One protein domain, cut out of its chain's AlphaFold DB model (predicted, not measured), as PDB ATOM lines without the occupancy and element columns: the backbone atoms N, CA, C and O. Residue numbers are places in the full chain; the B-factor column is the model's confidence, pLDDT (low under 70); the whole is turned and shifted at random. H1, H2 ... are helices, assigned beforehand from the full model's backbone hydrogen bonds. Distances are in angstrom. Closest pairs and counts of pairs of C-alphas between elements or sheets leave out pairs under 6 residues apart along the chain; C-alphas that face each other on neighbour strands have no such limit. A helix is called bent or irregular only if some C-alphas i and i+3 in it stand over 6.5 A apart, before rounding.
ATOM      1  N   GLY A   2      65.606 187.209 222.252       81.00
ATOM      2  CA  GLY A   2      66.034 188.286 221.334       81.00
ATOM      3  C   GLY A   2      66.238 189.682 221.938       81.00
ATOM      4  O   GLY A   2      67.222 190.339 221.631       81.00
ATOM      5  N   GLN A   3      65.363 190.136 222.841       87.06
ATOM      6  CA  GLN A   3      65.529 191.454 223.474       87.06
ATOM      7  C   GLN A   3      66.641 191.523 224.516       87.06
ATOM      8  O   GLN A   3      67.244 192.578 224.672       87.06
ATOM      9  N   ALA A   4      66.953 190.417 225.192       90.44
ATOM     10  CA  ALA A   4      68.044 190.395 226.162       90.44
ATOM     11  C   ALA A   4      69.397 190.654 225.476       90.44
ATOM     12  O   ALA A   4      70.240 191.353 226.026       90.44
ATOM     13  N   ALA A   5      69.567 190.194 224.229       90.50
ATOM     14  CA  ALA A   5      70.758 190.489 223.432       90.50
ATOM     15  C   ALA A   5      70.942 191.995 223.161       90.50
ATOM     16  O   ALA A   5      72.067 192.449 222.974       90.50
ATOM     17  N   ALA A   6      69.865 192.788 223.188       89.81
ATOM     18  CA  ALA A   6      69.930 194.238 223.008       89.81
ATOM     19  C   ALA A   6      70.523 194.989 224.214       89.81
ATOM     20  O   ALA A   6      70.706 196.202 224.139       89.81
ATOM     21  N   LEU A   7      70.812 194.290 225.319       89.88
ATOM     22  CA  LEU A   7      71.546 194.853 226.454       89.88
ATOM     23  C   LEU A   7      73.048 194.979 226.166       89.88
ATOM     24  O   LEU A   7      73.716 195.782 226.812       89.88
ATOM     25  N   ILE A   8      73.574 194.225 225.194       92.56
ATOM     26  CA  ILE A   8      74.967 194.339 224.754       92.56
ATOM     27  C   ILE A   8      75.125 195.673 224.002       92.56
ATOM     28  O   ILE A   8      74.440 195.882 222.993       92.56
ATOM     29  N   PRO A   9      76.017 196.584 224.445       89.81
ATOM     30  CA  PRO A   9      76.242 197.854 223.764       89.81
ATOM     31  C   PRO A   9      76.565 197.658 222.279       89.81
ATOM     32  O   PRO A   9      77.358 196.801 221.903       89.81
ATOM     33  N   GLY A  10      75.921 198.449 221.422       88.00
ATOM     34  CA  GLY A  10      76.065 198.352 219.966       88.00
ATOM     35  C   GLY A  10      75.105 197.367 219.289       88.00
ATOM     36  O   GLY A  10      74.856 197.511 218.086       88.00
ATOM     37  N   VAL A  11      74.476 196.433 220.013       91.56
ATOM     38  CA  VAL A  11      73.424 195.574 219.444       91.56
ATOM     39  C   VAL A  11      72.146 196.387 219.220       91.56
ATOM     40  O   VAL A  11      71.629 197.056 220.111       91.56
ATOM     41  N   SER A  12      71.605 196.329 218.000       90.19
ATOM     42  CA  SER A  12      70.339 196.992 217.683       90.19
ATOM     43  C   SER A  12      69.174 196.238 218.307       90.19
ATOM     44  O   SER A  12      68.912 195.094 217.938       90.19
ATOM     45  N   ARG A  13      68.412 196.912 219.175       91.00
ATOM     46  CA  ARG A  13      67.165 196.383 219.748       91.00
ATOM     47  C   ARG A  13      66.188 195.919 218.674       91.00
ATOM     48  O   ARG A  13      65.679 194.814 218.785       91.00
ATOM     49  N   GLY A  14      65.959 196.742 217.646       89.06
ATOM     50  CA  GLY A  14      65.050 196.412 216.543       89.06
ATOM     51  C   GLY A  14      65.561 195.260 215.674       89.06
ATOM     52  O   GLY A  14      64.785 194.409 215.259       89.06
ATOM     53  N   GLY A  15      66.877 195.191 215.445       89.31
ATOM     54  CA  GLY A  15      67.491 194.075 214.724       89.31
ATOM     55  C   GLY A  15      67.371 192.764 215.501       89.31
ATOM     56  O   GLY A  15      66.919 191.765 214.957       89.31
ATOM     57  N   ALA A  16      67.692 192.776 216.795       92.44
ATOM     58  CA  ALA A  16      67.640 191.584 217.633       92.44
ATOM     59  C   ALA A  16      66.209 191.028 217.782       92.44
ATOM     60  O   ALA A  16      66.012 189.811 217.706       92.44
ATOM     61  N   THR A  17      65.198 191.895 217.934       92.44
ATOM     62  CA  THR A  17      63.781 191.491 217.956       92.44
ATOM     63  C   THR A  17      63.328 190.927 216.619       92.44
ATOM     64  O   THR A  17      62.805 189.812 216.595       92.44
ATOM     65  N   ILE A  18      63.550 191.651 215.515       91.00
ATOM     66  CA  ILE A  18      63.105 191.230 214.180       91.00
ATOM     67  C   ILE A  18      63.799 189.928 213.781       91.00
ATOM     68  O   ILE A  18      63.118 188.980 213.401       91.00
ATOM     69  N   THR A  19      65.122 189.825 213.921       91.44
ATOM     70  CA  THR A  19      65.865 188.600 213.586       91.44
ATOM     71  C   THR A  19      65.360 187.413 214.398       91.44
ATOM     72  O   THR A  19      65.075 186.366 213.824       91.44
ATOM     73  N   THR A  20      65.156 187.572 215.708       93.25
ATOM     74  CA  THR A  20      64.625 186.482 216.541       93.25
ATOM     75  C   THR A  20      63.205 186.092 216.130       93.25
ATOM     76  O   THR A  20      62.913 184.904 216.020       93.25
ATOM     77  N   ALA A  21      62.323 187.057 215.859       92.94
ATOM     78  CA  ALA A  21      60.958 186.785 215.406       92.94
ATOM     79  C   ALA A  21      60.940 186.061 214.047       92.94
ATOM     80  O   ALA A  21      60.212 185.084 213.871       92.94
ATOM     81  N   ARG A  22      61.812 186.465 213.114       91.19
ATOM     82  CA  ARG A  22      61.982 185.806 211.809       91.19
ATOM     83  C   ARG A  22      62.515 184.378 211.946       91.19
ATOM     84  O   ARG A  22      62.014 183.488 211.262       91.19
ATOM     85  N   LEU A  23      63.453 184.128 212.865       93.00
ATOM     86  CA  LEU A  23      63.913 182.770 213.203       93.00
ATOM     87  C   LEU A  23      62.786 181.910 213.799       93.00
ATOM     88  O   LEU A  23      62.767 180.698 213.609       93.00
ATOM     89  N   ARG A  24      61.812 182.537 214.465       94.06
ATOM     90  CA  ARG A  24      60.578 181.904 214.959       94.06
ATOM     91  C   ARG A  24      59.446 181.864 213.927       94.06
ATOM     92  O   ARG A  24      58.311 181.612 214.304       94.06
ATOM     93  N   ARG A  25      59.754 182.073 212.641       93.69
ATOM     94  CA  ARG A  25      58.822 181.960 211.501       93.69
ATOM     95  C   ARG A  25      57.704 183.006 211.439       93.69
ATOM     96  O   ARG A  25      56.807 182.862 210.618       93.69
ATOM     97  N   PHE A  26      57.785 184.093 212.207       91.94
ATOM     98  CA  PHE A  26      56.888 185.236 212.013       91.94
ATOM     99  C   PHE A  26      57.130 185.841 210.630       91.94
ATOM    100  O   PHE A  26      58.283 185.933 210.189       91.94
ATOM    101  N   ASP A  27      56.076 186.295 209.951       90.38
ATOM    102  CA  ASP A  27      56.234 187.092 208.738       90.38
ATOM    103  C   ASP A  27      56.936 188.439 209.045       90.38
ATOM    104  O   ASP A  27      57.173 188.801 210.201       90.38
ATOM    105  N   ARG A  28      57.363 189.166 208.006       84.75
ATOM    106  CA  ARG A  28      58.114 190.420 208.191       84.75
ATOM    107  C   ARG A  28      57.268 191.512 208.845       84.75
ATOM    108  O   ARG A  28      57.780 192.219 209.710       84.75
ATOM    109  N   ALA A  29      55.997 191.621 208.467       86.94
ATOM    110  CA  ALA A  29      55.091 192.637 208.989       86.94
ATOM    111  C   ALA A  29      54.768 192.378 210.468       86.94
ATOM    112  O   ALA A  29      54.829 193.298 211.284       86.94
ATOM    113  N   ALA A  30      54.516 191.122 210.836       90.19
ATOM    114  CA  ALA A  30      54.297 190.677 212.203       90.19
ATOM    115  C   ALA A  30      55.555 190.869 213.064       90.19
ATOM    116  O   ALA A  30      55.470 191.422 214.161       90.19
ATOM    117  N   ALA A  31      56.736 190.494 212.559       90.69
ATOM    118  CA  ALA A  31      58.007 190.722 213.251       90.69
ATOM    119  C   ALA A  31      58.287 192.220 213.480       90.69
ATOM    120  O   ALA A  31      58.729 192.612 214.564       90.69
ATOM    121  N   GLY A  32      58.007 193.058 212.479       88.38
ATOM    122  CA  GLY A  32      58.136 194.511 212.555       88.38
ATOM    123  C   GLY A  32      57.169 195.151 213.551       88.38
ATOM    124  O   GLY A  32      57.580 195.906 214.436       88.38
ATOM    125  N   SER A  33      55.889 194.779 213.493       88.81
ATOM    126  CA  SER A  33      54.865 195.246 214.437       88.81
ATOM    127  C   SER A  33      55.170 194.831 215.874       88.81
ATOM    128  O   SER A  33      55.132 195.683 216.762       88.81
ATOM    129  N   LEU A  34      55.580 193.578 216.096       90.69
ATOM    130  CA  LEU A  34      56.032 193.101 217.405       90.69
ATOM    131  C   LEU A  34      57.221 193.925 217.921       90.69
ATOM    132  O   LEU A  34      57.244 194.347 219.078       90.69
ATOM    133  N   SER A  35      58.201 194.193 217.055       90.69
ATOM    134  CA  SER A  35      59.376 195.003 217.387       90.69
ATOM    135  C   SER A  35      58.999 196.431 217.799       90.69
ATOM    136  O   SER A  35      59.487 196.919 218.820       90.69
ATOM    137  N   ARG A  36      58.096 197.088 217.057       87.81
ATOM    138  CA  ARG A  36      57.606 198.445 217.361       87.81
ATOM    139  C   ARG A  36      56.796 198.511 218.649       87.81
ATOM    140  O   ARG A  36      57.027 199.398 219.468       87.81
ATOM    141  N   GLN A  37      55.869 197.578 218.841       91.25
ATOM    142  CA  GLN A  37      55.027 197.539 220.035       91.25
ATOM    143  C   GLN A  37      55.870 197.302 221.286       91.25
ATOM    144  O   GLN A  37      55.722 198.026 222.263       91.25
ATOM    145  N   ALA A  38      56.826 196.371 221.230       91.06
ATOM    146  CA  ALA A  38      57.755 196.153 222.333       91.06
ATOM    147  C   ALA A  38      58.705 197.347 222.540       91.06
ATOM    148  O   ALA A  38      59.203 197.569 223.644       91.06
ATOM    149  N   ALA A  39      58.977 198.135 221.496       89.81
ATOM    150  CA  ALA A  39      59.898 199.257 221.579       89.81
ATOM    151  C   ALA A  39      59.392 200.418 222.443       89.81
ATOM    152  O   ALA A  39      60.204 201.014 223.156       89.81
ATOM    153  N   LEU A  40      58.093 200.714 222.375       89.81
ATOM    154  CA  LEU A  40      57.426 201.793 223.110       89.81
ATOM    155  C   LEU A  40      57.630 201.711 224.634       89.81
ATOM    156  O   LEU A  40      58.261 202.620 225.178       89.81
ATOM    157  N   PRO A  41      57.188 200.645 225.333       92.31
ATOM    158  CA  PRO A  41      57.315 200.563 226.787       92.31
ATOM    159  C   PRO A  41      58.782 200.515 227.235       92.31
ATOM    160  O   PRO A  41      59.134 201.092 228.262       92.31
ATOM    161  N   ILE A  42      59.666 199.901 226.440       91.75
ATOM    162  CA  ILE A  42      61.098 199.807 226.752       91.75
ATOM    163  C   ILE A  42      61.779 201.174 226.676       91.75
ATOM    164  O   ILE A  42      62.511 201.544 227.595       91.75
ATOM    165  N   ILE A  43      61.557 201.930 225.593       90.44
ATOM    166  CA  ILE A  43      62.140 203.271 225.457       90.44
ATOM    167  C   ILE A  43      61.551 204.195 226.515       90.44
ATOM    168  O   ILE A  43      62.311 204.901 227.170       90.44
ATOM    169  N   ALA A  44      60.231 204.171 226.714       92.12
ATOM    170  CA  ALA A  44      59.570 205.007 227.709       92.12
ATOM    171  C   ALA A  44      60.140 204.756 229.114       92.12
ATOM    172  O   ALA A  44      60.609 205.693 229.759       92.12
ATOM    173  N   GLY A  45      60.208 203.492 229.547       94.94
ATOM    174  CA  GLY A  45      60.776 203.128 230.846       94.94
ATOM    175  C   GLY A  45      62.247 203.532 230.989       94.94
ATOM    176  O   GLY A  45      62.637 204.123 231.998       94.94
ATOM    177  N   ALA A  46      63.070 203.291 229.961       92.88
ATOM    178  CA  ALA A  46      64.479 203.683 229.973       92.88
ATOM    179  C   ALA A  46      64.668 205.208 230.039       92.88
ATOM    180  O   ALA A  46      65.556 205.683 230.755       92.88
ATOM    181  N   THR A  47      63.842 205.969 229.319       93.62
ATOM    182  CA  THR A  47      63.855 207.437 229.311       93.62
ATOM    183  C   THR A  47      63.430 207.995 230.660       93.62
ATOM    184  O   THR A  47      64.150 208.829 231.200       93.62
ATOM    185  N   VAL A  48      62.338 207.498 231.249       96.25
ATOM    186  CA  VAL A  48      61.886 207.915 232.590       96.25
ATOM    187  C   VAL A  48      62.974 207.647 233.625       96.25
ATOM    188  O   VAL A  48      63.359 208.546 234.370       96.25
ATOM    189  N   LEU A  49      63.544 206.441 233.630       96.25
ATOM    190  CA  LEU A  49      64.588 206.073 234.583       96.25
ATOM    191  C   LEU A  49      65.854 206.934 234.422       96.25
ATOM    192  O   LEU A  49      66.438 207.378 235.414       96.25
ATOM    193  N   LYS A  50      66.303 207.177 233.183       93.31
ATOM    194  CA  LYS A  50      67.459 208.049 232.916       93.31
ATOM    195  C   LYS A  50      67.160 209.508 233.261       93.31
ATOM    196  O   LYS A  50      68.013 210.144 233.870       93.31
ATOM    197  N   GLY A  51      65.964 210.000 232.944       94.19
ATOM    198  CA  GLY A  51      65.504 211.348 233.278       94.19
ATOM    199  C   GLY A  51      65.443 211.579 234.784       94.19
ATOM    200  O   GLY A  51      65.985 212.567 235.268       94.19
ATOM    201  N   HIS A  52      64.904 210.624 235.543       96.06
ATOM    202  CA  HIS A  52      64.893 210.673 237.006       96.06
ATOM    203  C   HIS A  52      66.311 210.666 237.603       96.06
ATOM    204  O   HIS A  52      66.621 211.412 238.529       96.06
ATOM    205  N   ARG A  53      67.228 209.851 237.066       94.75
ATOM    206  CA  ARG A  53      68.633 209.896 237.508       94.75
ATOM    207  C   ARG A  53      69.297 211.232 237.181       94.75
ATOM    208  O   ARG A  53      70.108 211.705 237.972       94.75
ATOM    209  N   LEU A  54      68.965 211.821 236.037       93.81
ATOM    210  CA  LEU A  54      69.494 213.110 235.607       93.81
ATOM    211  C   LEU A  54      68.970 214.256 236.477       93.81
ATOM    212  O   LEU A  54      69.759 215.106 236.871       93.81
ATOM    213  N   SER A  55      67.686 214.247 236.849       92.25
ATOM    214  CA  SER A  55      67.123 215.266 237.744       92.25
ATOM    215  C   SER A  55      67.767 215.233 239.130       92.25
ATOM    216  O   SER A  55      68.021 216.289 239.700       92.25
ATOM    217  N   ARG A  56      68.111 214.042 239.641       94.44
ATOM    218  CA  ARG A  56      68.835 213.892 240.914       94.44
ATOM    219  C   ARG A  56      70.297 214.331 240.854       94.44
ATOM    220  O   ARG A  56      70.811 214.823 241.848       94.44
ATOM    221  N   ARG A  57      70.981 214.101 239.727       93.50
ATOM    222  CA  ARG A  57      72.397 214.478 239.546       93.50
ATOM    223  C   ARG A  57      72.577 215.949 239.172       93.50
ATOM    224  O   ARG A  57      73.634 216.508 239.434       93.50
ATOM    225  N   GLY A  58      71.556 216.560 238.575       89.69
ATOM    226  CA  GLY A  58      71.635 217.899 238.007       89.69
ATOM    227  C   GLY A  58      72.352 217.928 236.653       89.69
ATOM    228  O   GLY A  58      73.051 216.994 236.259       89.69
ATOM    229  N   LEU A  59      72.147 219.024 235.924       91.88
ATOM    230  CA  LEU A  59      72.827 219.351 234.670       91.88
ATOM    231  C   LEU A  59      73.539 220.699 234.845       91.88
ATOM    232  O   LEU A  59      72.883 221.648 235.294       91.88
ATOM    233  N   PRO A  60      74.822 220.823 234.455       94.38
ATOM    234  CA  PRO A  60      75.501 222.114 234.392       94.38
ATOM    235  C   PRO A  60      74.677 223.122 233.589       94.38
ATOM    236  O   PRO A  60      74.096 222.772 232.557       94.38
ATOM    237  N   ARG A  61      74.608 224.376 234.054       92.19
ATOM    238  CA  ARG A  61      73.726 225.403 233.466       92.19
ATOM    239  C   ARG A  61      74.003 225.615 231.976       92.19
ATOM    240  O   ARG A  61      73.065 225.748 231.195       92.19
ATOM    241  N   GLU A  62      75.276 225.553 231.613       95.31
ATOM    242  CA  GLU A  62      75.834 225.671 230.262       95.31
ATOM    243  C   GLU A  62      75.301 224.587 229.314       95.31
ATOM    244  O   GLU A  62      75.057 224.834 228.136       95.31
ATOM    245  N   LEU A  63      75.052 223.385 229.843       95.19
ATOM    246  CA  LEU A  63      74.610 222.231 229.063       95.19
ATOM    247  C   LEU A  63      73.088 222.130 228.945       95.19
ATOM    248  O   LEU A  63      72.595 221.351 228.132       95.19
ATOM    249  N   ARG A  64      72.312 222.907 229.711       93.38
ATOM    250  CA  ARG A  64      70.841 222.796 229.721       93.38
ATOM    251  C   ARG A  64      70.221 223.092 228.358       93.38
ATOM    252  O   ARG A  64      69.364 222.335 227.910       93.38
ATOM    253  N   LEU A  65      70.651 224.175 227.711       95.56
ATOM    254  CA  LEU A  65      70.145 224.578 226.400       95.56
ATOM    255  C   LEU A  65      70.540 223.593 225.281       95.56
ATOM    256  O   LEU A  65      69.631 223.108 224.603       95.56
ATOM    257  N   PRO A  66      71.825 223.217 225.099       96.62
ATOM    258  CA  PRO A  66      72.195 222.236 224.078       96.62
ATOM    259  C   PRO A  66      71.586 220.853 224.351       96.62
ATOM    260  O   PRO A  66      71.193 220.165 223.412       96.62
ATOM    261  N   PHE A  67      71.422 220.460 225.619       95.25
ATOM    262  CA  PHE A  67      70.726 219.221 225.969       95.25
ATOM    263  C   PHE A  67      69.253 219.254 225.543       95.25
ATOM    264  O   PHE A  67      68.786 218.318 224.897       95.25
ATOM    265  N   ALA A  68      68.528 220.336 225.849       94.19
ATOM    266  CA  ALA A  68      67.132 220.494 225.438       94.19
ATOM    267  C   ALA A  68      66.984 220.495 223.907       94.19
ATOM    268  O   ALA A  68      66.115 219.804 223.374       94.19
ATOM    269  N   ALA A  69      67.873 221.194 223.197       97.19
ATOM    270  CA  ALA A  69      67.917 221.177 221.737       97.19
ATOM    271  C   ALA A  69      68.159 219.760 221.194       97.19
ATOM    272  O   ALA A  69      67.454 219.323 220.287       97.19
ATOM    273  N   ALA A  80      60.070 211.800 212.237       89.25
ATOM    274  CA  ALA A  80      60.349 211.794 210.804       89.25
ATOM    275  C   ALA A  80      60.767 210.395 210.309       89.25
ATOM    276  O   ALA A  80      60.271 209.904 209.293       89.25
ATOM    277  N   SER A  81      61.625 209.706 211.067       85.50
ATOM    278  CA  SER A  81      62.159 208.386 210.702       85.50
ATOM    279  C   SER A  81      61.147 207.246 210.844       85.50
ATOM    280  O   SER A  81      61.346 206.179 210.262       85.50
ATOM    281  N   ALA A  82      60.047 207.439 211.580       80.56
ATOM    282  CA  ALA A  82      59.025 206.409 211.773       80.56
ATOM    283  C   ALA A  82      58.429 205.914 210.442       80.56
ATOM    284  O   ALA A  82      58.142 204.726 210.292       80.56
ATOM    285  N   ARG A  83      58.298 206.807 209.449       74.12
ATOM    286  CA  ARG A  83      57.836 206.451 208.097       74.12
ATOM    287  C   ARG A  83      58.860 205.592 207.358       74.12
ATOM    288  O   ARG A  83      58.494 204.585 206.761       74.12
ATOM    289  N   LEU A  84      60.141 205.940 207.466       73.50
ATOM    290  CA  LEU A  84      61.235 205.201 206.835       73.50
ATOM    291  C   LEU A  84      61.388 203.793 207.421       73.50
ATOM    292  O   LEU A  84      61.638 202.846 206.679       73.50
ATOM    293  N   ALA A  85      61.180 203.630 208.730       71.81
ATOM    294  CA  ALA A  85      61.185 202.317 209.373       71.81
ATOM    295  C   ALA A  85      60.113 201.382 208.785       71.81
ATOM    296  O   ALA A  85      60.396 200.217 208.520       71.81
ATOM    297  N   GLY A  86      58.913 201.905 208.505       68.94
ATOM    298  CA  GLY A  86      57.859 201.148 207.822       68.94
ATOM    299  C   GLY A  86      58.257 200.716 206.406       68.94
ATOM    300  O   GLY A  86      58.029 199.569 206.031       68.94
ATOM    301  N   VAL A  87      58.915 201.598 205.646       67.06
ATOM    302  CA  VAL A  87      59.411 201.302 204.287       67.06
ATOM    303  C   VAL A  87      60.538 200.262 204.304       67.06
ATOM    304  O   VAL A  87      60.559 199.352 203.475       67.06
ATOM    305  N   LEU A  88      61.458 200.355 205.269       67.06
ATOM    306  CA  LEU A  88      62.567 199.411 205.462       67.06
ATOM    307  C   LEU A  88      62.089 197.998 205.816       67.06
ATOM    308  O   LEU A  88      62.691 197.011 205.409       67.06
ATOM    309  N   GLU A  89      61.004 197.887 206.577       66.69
ATOM    310  CA  GLU A  89      60.419 196.589 206.921       66.69
ATOM    311  C   GLU A  89      59.657 195.946 205.754       66.69
ATOM    312  O   GLU A  89      59.564 194.718 205.677       66.69
ATOM    313  N   GLN A  90      59.129 196.770 204.844       65.75
ATOM    314  CA  GLN A  90      58.470 196.328 203.615       65.75
ATOM    315  C   GLN A  90      59.471 195.979 202.505       65.75
ATOM    316  O   GLN A  90      59.165 195.164 201.635       65.75
ATOM    317  N   SER A  91      60.681 196.545 202.536       63.19
ATOM    318  CA  SER A  91      61.736 196.186 201.589       63.19
ATOM    319  C   SER A  91      62.246 194.778 201.910       63.19
ATOM    320  O   SER A  91      62.628 194.455 203.032       63.19
ATOM    321  N   GLY A  92      62.202 193.889 200.917       65.75
ATOM    322  CA  GLY A  92      62.256 192.434 201.103       65.75
ATOM    323  C   GLY A  92      63.510 191.841 201.768       65.75
ATOM    324  O   GLY A  92      63.544 190.627 201.980       65.75
ATOM    325  N   SER A  93      64.531 192.620 202.140       77.44
ATOM    326  CA  SER A  93      65.778 192.100 202.715       77.44
ATOM    327  C   SER A  93      66.357 192.975 203.828       77.44
ATOM    328  O   SER A  93      66.484 194.184 203.686       77.44
ATOM    329  N   LEU A  94      66.805 192.326 204.912       77.56
ATOM    330  CA  LEU A  94      67.595 192.951 205.983       77.56
ATOM    331  C   LEU A  94      69.087 193.078 205.616       77.56
ATOM    332  O   LEU A  94      69.854 193.673 206.374       77.56
ATOM    333  N   ALA A  95      69.511 192.516 204.478       84.62
ATOM    334  CA  ALA A  95      70.913 192.482 204.064       84.62
ATOM    335  C   ALA A  95      71.558 193.875 203.924       84.62
ATOM    336  O   ALA A  95      72.666 194.033 204.435       84.62
ATOM    337  N   PRO A  96      70.899 194.907 203.351       85.56
ATOM    338  CA  PRO A  96      71.493 196.244 203.259       85.56
ATOM    339  C   PRO A  96      71.801 196.842 204.638       85.56
ATOM    340  O   PRO A  96      72.874 197.394 204.867       85.56
ATOM    341  N   VAL A  97      70.887 196.656 205.598       85.00
ATOM    342  CA  VAL A  97      71.071 197.110 206.985       85.00
ATOM    343  C   VAL A  97      72.188 196.321 207.672       85.00
ATOM    344  O   VAL A  97      72.981 196.894 208.418       85.00
ATOM    345  N   GLY A  98      72.278 195.014 207.414       88.19
ATOM    346  CA  GLY A  98      73.369 194.170 207.902       88.19
ATOM    347  C   GLY A  98      74.733 194.633 207.389       88.19
ATOM    348  O   GLY A  98      75.635 194.864 208.192       88.19
ATOM    349  N   ALA A  99      74.859 194.847 206.078       91.69
ATOM    350  CA  ALA A  99      76.087 195.315 205.438       91.69
ATOM    351  C   ALA A  99      76.524 196.687 205.975       91.69
ATOM    352  O   ALA A  99      77.679 196.852 206.368       91.69
ATOM    353  N   TYR A 100      75.587 197.635 206.097       91.69
ATOM    354  CA  TYR A 100      75.846 198.939 206.712       91.69
ATOM    355  C   TYR A 100      76.410 198.808 208.136       91.69
ATOM    356  O   TYR A 100      77.387 199.469 208.489       91.69
ATOM    357  N   ARG A 101      75.837 197.920 208.962       92.06
ATOM    358  CA  ARG A 101      76.296 197.711 210.346       92.06
ATOM    359  C   ARG A 101      77.668 197.045 210.425       92.06
ATOM    360  O   ARG A 101      78.439 197.398 211.313       92.06
ATOM    361  N   ILE A 102      77.973 196.116 209.518       94.56
ATOM    362  CA  ILE A 102      79.306 195.503 209.419       94.56
ATOM    363  C   ILE A 102      80.337 196.576 209.067       94.56
ATOM    364  O   ILE A 102      81.330 196.712 209.778       94.56
ATOM    365  N   ALA A 103      80.068 197.386 208.039       95.88
ATOM    366  CA  ALA A 103      80.950 198.479 207.639       95.88
ATOM    367  C   ALA A 103      81.185 199.476 208.789       95.88
ATOM    368  O   ALA A 103      82.326 199.835 209.074       95.88
ATOM    369  N   LEU A 104      80.124 199.859 209.507       94.12
ATOM    370  CA  LEU A 104      80.221 200.745 210.669       94.12
ATOM    371  C   LEU A 104      81.054 200.131 211.808       94.12
ATOM    372  O   LEU A 104      81.851 200.830 212.431       94.12
ATOM    373  N   GLY A 105      80.892 198.832 212.073       92.94
ATOM    374  CA  GLY A 105      81.675 198.116 213.083       92.94
ATOM    375  C   GLY A 105      83.160 198.051 212.727       92.94
ATOM    376  O   GLY A 105      84.007 198.347 213.569       92.94
ATOM    377  N   VAL A 106      83.478 197.743 211.467       95.44
ATOM    378  CA  VAL A 106      84.857 197.760 210.954       95.44
ATOM    379  C   VAL A 106      85.460 199.159 211.074       95.44
ATOM    380  O   VAL A 106      86.581 199.304 211.559       95.44
ATOM    381  N   PHE A 107      84.709 200.195 210.703       95.38
ATOM    382  CA  PHE A 107      85.150 201.582 210.823       95.38
ATOM    383  C   PHE A 107      85.452 201.979 212.277       95.38
ATOM    384  O   PHE A 107      86.499 202.565 212.550       95.38
ATOM    385  N   ALA A 108      84.573 201.624 213.218       92.62
ATOM    386  CA  ALA A 108      84.793 201.889 214.638       92.62
ATOM    387  C   ALA A 108      86.060 201.188 215.163       92.62
ATOM    388  O   ALA A 108      86.865 201.811 215.851       92.62
ATOM    389  N   LEU A 109      86.280 199.922 214.784       92.75
ATOM    390  CA  LEU A 109      87.495 199.178 215.141       92.75
ATOM    391  C   LEU A 109      88.759 199.814 214.552       92.75
ATOM    392  O   LEU A 109      89.781 199.879 215.231       92.75
ATOM    393  N   ALA A 110      88.697 200.295 213.310       93.19
ATOM    394  CA  ALA A 110      89.819 200.979 212.679       93.19
ATOM    395  C   ALA A 110      90.181 202.279 213.417       93.19
ATOM    396  O   ALA A 110      91.361 202.563 213.599       93.19
ATOM    397  N   ARG A 111      89.182 203.037 213.889       93.25
ATOM    398  CA  ARG A 111      89.410 204.271 214.658       93.25
ATOM    399  C   ARG A 111      89.997 204.012 216.036       93.25
ATOM    400  O   ARG A 111      90.970 204.662 216.388       93.25
ATOM    401  N   LEU A 112      89.489 203.014 216.756       91.06
ATOM    402  CA  LEU A 112      90.025 202.643 218.069       91.06
ATOM    403  C   LEU A 112      91.483 202.170 218.007       91.06
ATOM    404  O   LEU A 112      92.231 202.363 218.955       91.06
ATOM    405  N   ARG A 113      91.902 201.559 216.894       86.81
ATOM    406  CA  ARG A 113      93.303 201.165 216.675       86.81
ATOM    407  C   ARG A 113      94.227 202.347 216.361       86.81
ATOM    408  O   ARG A 113      95.437 202.186 216.457       86.81
ATOM    409  N   GLY A 114      93.669 203.486 215.949       75.88
ATOM    410  CA  GLY A 114      94.416 204.698 215.613       75.88
ATOM    411  C   GLY A 114      94.611 205.665 216.782       75.88
ATOM    412  O   GLY A 114      95.424 206.576 216.655       75.88
ATOM    413  N   ASP A 115      93.902 205.477 217.899       71.00
ATOM    414  CA  ASP A 115      94.069 206.316 219.087       71.00
ATOM    415  C   ASP A 115      95.321 205.877 219.872       71.00
ATOM    416  O   ASP A 115      95.392 204.728 220.323       71.00
TER     417      ASP A 115
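Overview. This is residues 2 to 69 and 80 to 115 of the 124 residues of the protein "Bacitracin resistance protein" of Thermoleophilaceae bacterium (UniProt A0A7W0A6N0). One long helix, H3, makes a beam, and the shorter helices H2 and H5 pack on its first residues while the rest of it sticks out from residue 43 on. H1 packs on H2, H4 sits off the far end of the beam and runs back without contact, and H6 is a separate arm; residues 106 to 115, of which 106 to 112 belong to H6, stick out. The printed part has 104 residues with six named helices, H1 to H6 in chain order, and no named strand; the class is all helix. The whole is loose, with a radius of gyration of the C-alphas of 17.3 A and spans of 49 by 39 by 27 A.

Arrangement. H1, residues 4 to 7, touches H2, residues 13 to 23; their closest C-alphas, those of Ala 6 and Arg 13, are 4.8 A apart. H2 and H3, residues 28 to 57, form a helical hairpin: they touch and run opposite ways at a shallow tilt of 28 degrees. Their closest C-alphas are those of Ile 18 and Ala 31, 5.2 A apart, and H3 touches H2 with residues 28 to 39 alone. H4, residues 61 to 69, touches no helix. H5, residues 80 to 90, touches H3, and H3 touches H5 with residues 28 to 32 alone; the closest C-alphas, those of Gly 32 and Glu 89, are 6.4 A apart. H3 and H5 run opposite ways at a shallow tilt of 31 degrees. H2 and H5 are apart. H6, residues 95 to 112, touches no helix. Every O i to N i+4 pair is within hydrogen-bond range in H2 and H6, against 24 of 26 in H3, 3 of 5 in H4 and 6 of 7 in H5; H1 is too short for such a pair.

Along the chain. H1 begins at C-alpha 4, (68.044, 190.395, 226.162), and measures 5.7 A from first to last C-alpha. H2 measures 15.5 A. H3 measures 42.0 A, from C-alpha 28 at (58.114, 190.420, 208.191) to C-alpha 57 at (72.397, 214.478, 239.546). H4, 13.8 A long, is only just irregular, with C-alphas 62 and 65 7.0 A apart. H5 measures 17.2 A. H6 measures 25.8 A and ends at C-alpha 112, (90.025, 202.643, 218.069).

Size, cuts and confidence. The two C-alphas farthest apart, those of Arg 25 and Arg 61, are 50.9 A from each other. Residues 70 to 79 are not printed, and C-alphas 69 and 80 across this cut are 16.3 A apart. Of the links that are printed whole, none is long. The mean pLDDT of the printed part is 88.7, and residues 86 to 92 are under 70.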